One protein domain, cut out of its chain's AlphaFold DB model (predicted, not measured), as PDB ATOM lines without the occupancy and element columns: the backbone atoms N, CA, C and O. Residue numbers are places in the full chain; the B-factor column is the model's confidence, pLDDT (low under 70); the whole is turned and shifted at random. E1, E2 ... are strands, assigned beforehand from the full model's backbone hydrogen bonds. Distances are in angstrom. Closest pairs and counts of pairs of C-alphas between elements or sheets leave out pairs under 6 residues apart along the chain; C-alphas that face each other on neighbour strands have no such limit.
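This is residues 5 to 31 and 44 to 70 of the 88 residues of an uncharacterized protein of bioreactor metagenome (UniProt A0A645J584). A long strand, E2, folds sharply midway and makes a loose, flat V: in one arm its first part lies between E1 and E6 as a three-stranded ribbon, and in the other its last part pairs with E3 alone. A small hairpin, E4 and E5, reaches outward near the bend of E2. The printed part has 54 residues with six named strands, E1 to E6 in order along the chain, and no named helix; the class is all strand. E1, E2, E3 and E6 form a branched antiparallel sheet, and E4 and E5 a second antiparallel one. The whole is loose, with a radius of gyration of the C-alphas of 13.8 A, and flat, spanning 42 by 33 by 12 A.

E2, residues 18 to 28, is the longest strand and bends by 82 degrees at residue 23. E1, residues 5 to 9, lies on one side of E2, beside its residues 18 to 24. The two form an antiparallel hairpin at 122 degrees, with N 8 and O 19 within hydrogen-bond range at 2.9 A. On the other side of E2 are E6, residues 63 to 66, beside residues 18 to 22, and E3, residues 47 to 50, beside residues 24 to 28. E2 and E6 are antiparallel at 143 degrees, with N 20 and O 64 at 2.9 A. E2 and E3 are antiparallel at 118 degrees, with N 25 and O 50 at 2.9 A. E1, E3 and E6 are edge strands of this strongly twisted sheet, and E3 is apart from both E1 and E6. E4, residues 54 to 56, and E5, residues 59 to 61, form an antiparallel hairpin at 134 degrees, with N 56 and O 59 at 2.9 A. The closest C-alphas of E2 and E4 are those of Tyr 22 and Ile 54, 6.7 A apart. E5 runs on into E6 across a break of 1 residue, at 70 degrees.

E2 measures 25.0 A from first to last C-alpha; C-alpha 18 is at (291.629, 480.130, 256.994) and C-alpha 28 is at (287.743, 456.679, 249.124). E1 is 13.7 A long and begins at C-alpha 5, (283.242, 470.204, 258.644). E6, 10.4 A, ends at C-alpha 66, (288.760, 484.389, 258.221). E3 is 9.7 A long, E4 6.6 A and E5 6.4 A.

The two C-alphas farthest apart are those of Glu 31 and Gly 69, at 42.8 A. Residues 32 to 43 are not printed, and C-alphas 31 and 44 are 10.5 A apart across this cut, which falls in the link from E2 to E3. Of the links printed whole, E1 to E2 is short and the others are tight. The mean pLDDT of the printed part is 88.1, with residues 28 to 31 and 44 to 45 under 70.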
ATOM      1  N   ALA A   5     282.724 468.908 259.074       95.06
ATOM      2  CA  ALA A   5     283.242 470.204 258.644       95.06
ATOM      3  C   ALA A   5     284.748 470.084 258.381       95.06
ATOM      4  O   ALA A   5     285.444 469.415 259.146       95.06
ATOM      5  N   LEU A   6     285.250 470.716 257.318       95.44
ATOM      6  CA  LEU A   6     286.671 470.683 256.957       95.44
ATOM      7  C   LEU A   6     287.302 472.065 257.133       95.44
ATOM      8  O   LEU A   6     286.919 472.997 256.431       95.44
ATOM      9  N   GLY A   7     288.267 472.166 258.043       95.81
ATOM     10  CA  GLY A   7     289.028 473.381 258.320       95.81
ATOM     11  C   GLY A   7     290.401 473.308 257.667       95.81
ATOM     12  O   GLY A   7     291.099 472.307 257.834       95.81
ATOM     13  N   VAL A   8     290.785 474.336 256.914       94.38
ATOM     14  CA  VAL A   8     292.078 474.397 256.217       94.38
ATOM     15  C   VAL A   8     292.715 475.776 256.320       94.38
ATOM     16  O   VAL A   8     292.032 476.802 256.351       94.38
ATOM     17  N   GLU A   9     294.043 475.782 256.308       91.81
ATOM     18  CA  GLU A   9     294.868 476.958 256.056       91.81
ATOM     19  C   GLU A   9     295.630 476.717 254.749       91.81
ATOM     20  O   GLU A   9     296.286 475.685 254.581       91.81
ATOM     21  N   PHE A  10     295.505 477.637 253.794       86.62
ATOM     22  CA  PHE A  10     296.175 477.495 252.505       86.62
ATOM     23  C   PHE A  10     297.619 477.979 252.612       86.62
ATOM     24  O   PHE A  10     297.882 479.178 252.716       86.62
ATOM     25  N   GLN A  11     298.568 477.045 252.554       84.44
ATOM     26  CA  GLN A  11     299.981 477.405 252.516       84.44
ATOM     27  C   GLN A  11     300.299 478.236 251.269       84.44
ATOM     28  O   GLN A  11     299.906 477.891 250.156       84.44
ATOM     29  N   GLY A  12     301.028 479.336 251.467       85.06
ATOM     30  CA  GLY A  12     301.401 480.255 250.392       85.06
ATOM     31  C   GLY A  12     300.310 481.252 249.992       85.06
ATOM     32  O   GLY A  12     300.553 482.065 249.100       85.06
ATOM     33  N   ASP A  13     299.140 481.251 250.641       84.44
ATOM     34  CA  ASP A  13     298.178 482.337 250.456       84.44
ATOM     35  C   ASP A  13     298.733 483.631 251.060       84.44
ATOM     36  O   ASP A  13     298.959 483.726 252.266       84.44
ATOM     37  N   ALA A  14     298.916 484.655 250.224       82.06
ATOM     38  CA  ALA A  14     299.440 485.956 250.643       82.06
ATOM     39  C   ALA A  14     298.561 486.640 251.702       82.06
ATOM     40  O   ALA A  14     299.033 487.499 252.444       82.06
ATOM     41  N   LYS A  15     297.277 486.268 251.769       83.94
ATOM     42  CA  LYS A  15     296.324 486.765 252.769       83.94
ATOM     43  C   LYS A  15     296.192 485.843 253.985       83.94
ATOM     44  O   LYS A  15     295.411 486.167 254.879       83.94
ATOM     45  N   ALA A  16     296.939 484.734 253.992       87.38
ATOM     46  CA  ALA A  16     296.912 483.662 254.979       87.38
ATOM     47  C   ALA A  16     295.479 483.316 255.406       87.38
ATOM     48  O   ALA A  16     295.134 483.358 256.573       87.38
ATOM     49  N   ARG A  17     294.582 483.052 254.457       92.12
ATOM     50  CA  ARG A  17     293.177 482.785 254.770       92.12
ATOM     51  C   ARG A  17     293.007 481.408 255.389       92.12
ATOM     52  O   ARG A  17     293.555 480.411 254.912       92.12
ATOM     53  N   ARG A  18     292.132 481.360 256.385       94.81
ATOM     54  CA  ARG A  18     291.629 480.130 256.994       94.81
ATOM     55  C   ARG A  18     290.191 479.919 256.560       94.81
ATOM     56  O   ARG A  18     289.418 480.876 256.508       94.81
ATOM     57  N   VAL A  19     289.833 478.684 256.225       95.50
ATOM     58  CA  VAL A  19     288.519 478.362 255.654       95.50
ATOM     59  C   VAL A  19     287.919 477.140 256.321       95.50
ATOM     60  O   VAL A  19     288.596 476.133 256.502       95.50
ATOM     61  N   TRP A  20     286.626 477.225 256.622       97.12
ATOM     62  CA  TRP A  20     285.792 476.088 256.990       97.12
ATOM     63  C   TRP A  20     284.813 475.771 255.869       97.12
ATOM     64  O   TRP A  20     284.052 476.645 255.465       97.12
ATOM     65  N   PHE A  21     284.779 474.520 255.414       96.50
ATOM     66  CA  PHE A  21     283.760 473.992 254.510       96.50
ATOM     67  C   PHE A  21     282.708 473.193 255.280       96.50
ATOM     68  O   PHE A  21     283.038 472.418 256.182       96.50
ATOM     69  N   TYR A  22     281.441 473.358 254.898       95.62
ATOM     70  CA  TYR A  22     280.312 472.681 255.531       95.62
ATOM     71  C   TYR A  22     279.930 471.372 254.829       95.62
ATOM     72  O   TYR A  22     280.139 471.185 253.628       95.62
ATOM     73  N   LEU A  23     279.311 470.476 255.610       94.94
ATOM     74  CA  LEU A  23     278.672 469.236 255.153       94.94
ATOM     75  C   LEU A  23     279.545 468.395 254.204       94.94
ATOM     76  O   LEU A  23     279.048 467.820 253.232       94.94
ATOM     77  N   CYS A  24     280.842 468.311 254.496       95.81
ATOM     78  CA  CYS A  24     281.792 467.555 253.704       95.81
ATOM     79  C   CYS A  24     281.543 466.049 253.812       95.81
ATOM     80  O   CYS A  24     281.229 465.520 254.881       95.81
ATOM     81  N   THR A  25     281.731 465.352 252.697       94.88
ATOM     82  CA  THR A  25     281.761 463.888 252.616       94.88
ATOM     83  C   THR A  25     283.049 463.435 251.951       94.88
ATOM     84  O   THR A  25     283.524 464.103 251.035       94.88
ATOM     85  N   VAL A  26     283.585 462.290 252.375       90.88
ATOM     86  CA  VAL A  26     284.760 461.663 251.754       90.88
ATOM     87  C   VAL A  26     284.322 460.428 250.989       90.88
ATOM     88  O   VAL A  26     283.614 459.578 251.535       90.88
ATOM     89  N   THR A  27     284.804 460.308 249.760       84.56
ATOM     90  CA  THR A  27     284.731 459.073 248.982       84.56
ATOM     91  C   THR A  27     286.152 458.526 248.834       84.56
ATOM     92  O   THR A  27     287.002 459.227 248.274       84.56
ATOM     93  N   PRO A  28     286.448 457.312 249.339       69.88
ATOM     94  CA  PRO A  28     287.743 456.679 249.124       69.88
ATOM     95  C   PRO A  28     287.972 456.457 247.631       69.88
ATOM     96  O   PRO A  28     287.055 456.039 246.921       69.88
ATOM     97  N   ILE A  29     289.193 456.684 247.159       66.06
ATOM     98  CA  ILE A  29     289.601 456.197 245.844       66.06
ATOM     99  C   ILE A  29     290.077 454.760 246.049       66.06
ATOM    100  O   ILE A  29     291.042 454.519 246.771       66.06
ATOM    101  N   SER A  30     289.364 453.789 245.479       56.22
ATOM    102  CA  SER A  30     289.831 452.405 245.463       56.22
ATOM    103  C   SER A  30     291.047 452.314 244.543       56.22
ATOM    104  O   SER A  30     290.912 452.496 243.331       56.22
ATOM    105  N   GLU A  31     292.221 452.026 245.099       56.81
ATOM    106  CA  GLU A  31     293.371 451.623 244.297       56.81
ATOM    107  C   GLU A  31     293.024 450.305 243.595       56.81
ATOM    108  O   GLU A  31     292.817 449.272 244.235       56.81
ATOM    109  N   ALA A  44     300.464 458.291 247.068       57.69
ATOM    110  CA  ALA A  44     299.695 459.365 247.650       57.69
ATOM    111  C   ALA A  44     298.235 458.904 247.668       57.69
ATOM    112  O   ALA A  44     297.557 458.909 246.638       57.69
ATOM    113  N   ILE A  45     297.761 458.477 248.841       68.38
ATOM    114  CA  ILE A  45     296.355 458.149 249.057       68.38
ATOM    115  C   ILE A  45     295.569 459.426 248.780       68.38
ATOM    116  O   ILE A  45     295.577 460.372 249.567       68.38
ATOM    117  N   THR A  46     294.920 459.467 247.623       75.94
ATOM    118  CA  THR A  46     294.113 460.610 247.220       75.94
ATOM    119  C   THR A  46     292.696 460.408 247.749       75.94
ATOM    120  O   THR A  46     292.085 459.359 247.546       75.94
ATOM    121  N   LEU A  47     292.173 461.408 248.459       81.38
ATOM    122  CA  LEU A  47     290.809 461.416 248.983       81.38
ATOM    123  C   LEU A  47     289.980 462.447 248.225       81.38
ATOM    124  O   LEU A  47     290.371 463.608 248.121       81.38
ATOM    125  N   ASN A  48     288.800 462.040 247.760       88.06
ATOM    126  CA  ASN A  48     287.842 462.969 247.173       88.06
ATOM    127  C   ASN A  48     286.928 463.505 248.271       88.06
ATOM    128  O   ASN A  48     286.106 462.761 248.814       88.06
ATOM    129  N   ILE A  49     287.073 464.792 248.593       91.69
ATOM    130  CA  ILE A  49     286.215 465.492 249.551       91.69
ATOM    131  C   ILE A  49     285.237 466.381 248.787       91.69
ATOM    132  O   ILE A  49     285.641 467.231 247.998       91.69
ATOM    133  N   THR A  50     283.943 466.206 249.036       94.06
ATOM    134  CA  THR A  50     282.885 467.043 248.455       94.06
ATOM    135  C   THR A  50     282.221 467.853 249.555       94.06
ATOM    136  O   THR A  50     281.672 467.269 250.484       94.06
ATOM    137  N   ALA A  51     282.256 469.184 249.450       95.62
ATOM    138  CA  ALA A  51     281.507 470.093 250.317       95.62
ATOM    139  C   ALA A  51     280.099 470.336 249.760       95.62
ATOM    140  O   ALA A  51     279.901 470.367 248.543       95.62
ATOM    141  N   ARG A  52     279.120 470.531 250.647       95.31
ATOM    142  CA  ARG A  52     277.734 470.839 250.270       95.31
ATOM    143  C   ARG A  52     277.270 472.106 250.983       95.31
ATOM    144  O   ARG A  52     277.643 472.314 252.135       95.31
ATOM    145  N   PRO A  53     276.444 472.937 250.331       94.50
ATOM    146  CA  PRO A  53     275.917 474.125 250.974       94.50
ATOM    147  C   PRO A  53     275.000 473.762 252.143       94.50
ATOM    148  O   PRO A  53     274.286 472.756 252.104       94.50
ATOM    149  N   ILE A  54     275.000 474.622 253.154       93.69
ATOM    150  CA  ILE A  54     274.070 474.618 254.279       93.69
ATOM    151  C   ILE A  54     273.256 475.913 254.264       93.69
ATOM    152  O   ILE A  54     273.745 476.959 253.835       93.69
ATOM    153  N   GLN A  55     271.995 475.828 254.680       93.00
ATOM    154  CA  GLN A  55     271.108 476.982 254.717       93.00
ATOM    155  C   GLN A  55     271.466 477.902 255.887       93.00
ATOM    156  O   GLN A  55     271.618 477.440 257.019       93.00
ATOM    157  N   THR A  56     271.560 479.199 255.606       89.94
ATOM    158  CA  THR A  56     271.623 480.265 256.607       89.94
ATOM    159  C   THR A  56     270.642 481.373 256.228       89.94
ATOM    160  O   THR A  56     270.769 482.004 255.178       89.94
ATOM    161  N   GLY A  57     269.597 481.553 257.039       86.94
ATOM    162  CA  GLY A  57     268.461 482.401 256.676       86.94
ATOM    163  C   GLY A  57     267.882 482.004 255.309       86.94
ATOM    164  O   GLY A  57     267.497 480.850 255.099       86.94
ATOM    165  N   ASN A  58     267.886 482.962 254.379       90.38
ATOM    166  CA  ASN A  58     267.424 482.807 252.994       90.38
ATOM    167  C   ASN A  58     268.548 482.467 251.990       90.38
ATOM    168  O   ASN A  58     268.318 482.454 250.781       90.38
ATOM    169  N   TYR A  59     269.758 482.165 252.470       90.94
ATOM    170  CA  TYR A  59     270.937 481.914 251.643       90.94
ATOM    171  C   TYR A  59     271.474 480.488 251.800       90.94
ATOM    172  O   TYR A  59     271.225 479.791 252.785       90.94
ATOM    173  N   LEU A  60     272.256 480.063 250.808       93.00
ATOM    174  CA  LEU A  60     273.020 478.821 250.830       93.00
ATOM    175  C   LEU A  60     274.508 479.147 250.923       93.00
ATOM    176  O   LEU A  60     275.067 479.796 250.039       93.00
ATOM    177  N   THR A  61     275.159 478.663 251.975       93.56
ATOM    178  CA  THR A  61     276.575 478.922 252.237       93.56
ATOM    179  C   THR A  61     277.361 477.623 252.218       93.56
ATOM    180  O   THR A  61     277.020 476.662 252.899       93.56
ATOM    181  N   THR A  62     278.446 477.589 251.449       95.19
ATOM    182  CA  THR A  62     279.323 476.406 251.363       95.19
ATOM    183  C   THR A  62     280.495 476.480 252.338       95.19
ATOM    184  O   THR A  62     281.006 475.444 252.762       95.19
ATOM    185  N   HIS A  63     280.927 477.689 252.699       95.00
ATOM    186  CA  HIS A  63     282.100 477.899 253.534       95.00
ATOM    187  C   HIS A  63     282.061 479.240 254.273       95.00
ATOM    188  O   HIS A  63     281.320 480.144 253.888       95.00
ATOM    189  N   VAL A  64     282.884 479.370 255.311       94.81
ATOM    190  CA  VAL A  64     283.208 480.642 255.974       94.81
ATOM    191  C   VAL A  64     284.722 480.838 255.974       94.81
ATOM    192  O   VAL A  64     285.473 479.863 256.038       94.81
ATOM    193  N   ILE A  65     285.164 482.089 255.862       94.00
ATOM    194  CA  ILE A  65     286.576 482.475 255.766       94.00
ATOM    195  C   ILE A  65     286.907 483.441 256.899       94.00
ATOM    196  O   ILE A  65     286.080 484.280 257.246       94.00
ATOM    197  N   SER A  66     288.127 483.346 257.418       93.75
ATOM    198  CA  SER A  66     288.760 484.389 258.221       93.75
ATOM    199  C   SER A  66     290.112 484.756 257.608       93.75
ATOM    200  O   SER A  66     290.859 483.887 257.144       93.75
ATOM    201  N   SER A  67     290.402 486.050 257.554       92.56
ATOM    202  CA  SER A  67     291.643 486.632 257.043       92.56
ATOM    203  C   SER A  67     292.446 487.261 258.177       92.56
ATOM    204  O   SER A  67     291.904 487.629 259.220       92.56
ATOM    205  N   VAL A  68     293.750 487.434 257.964       90.00
ATOM    206  CA  VAL A  68     294.606 488.150 258.919       90.00
ATOM    207  C   VAL A  68     294.039 489.549 259.175       90.00
ATOM    208  O   VAL A  68     293.866 490.333 258.243       90.00
ATOM    209  N   GLY A  69     293.765 489.850 260.445       89.50
ATOM    210  CA  GLY A  69     293.125 491.093 260.885       89.50
ATOM    211  C   GLY A  69     291.694 490.905 261.389       89.50
ATOM    212  O   GLY A  69     291.221 491.742 262.157       89.50
ATOM    213  N   ASP A  70     291.036 489.796 261.043       90.31
ATOM    214  CA  ASP A  70     289.735 489.452 261.613       90.31
ATOM    215  C   ASP A  70     289.891 489.067 263.091       90.31
ATOM    216  O   ASP A  70     290.843 488.389 263.491       90.31
TER     217      ASP A  70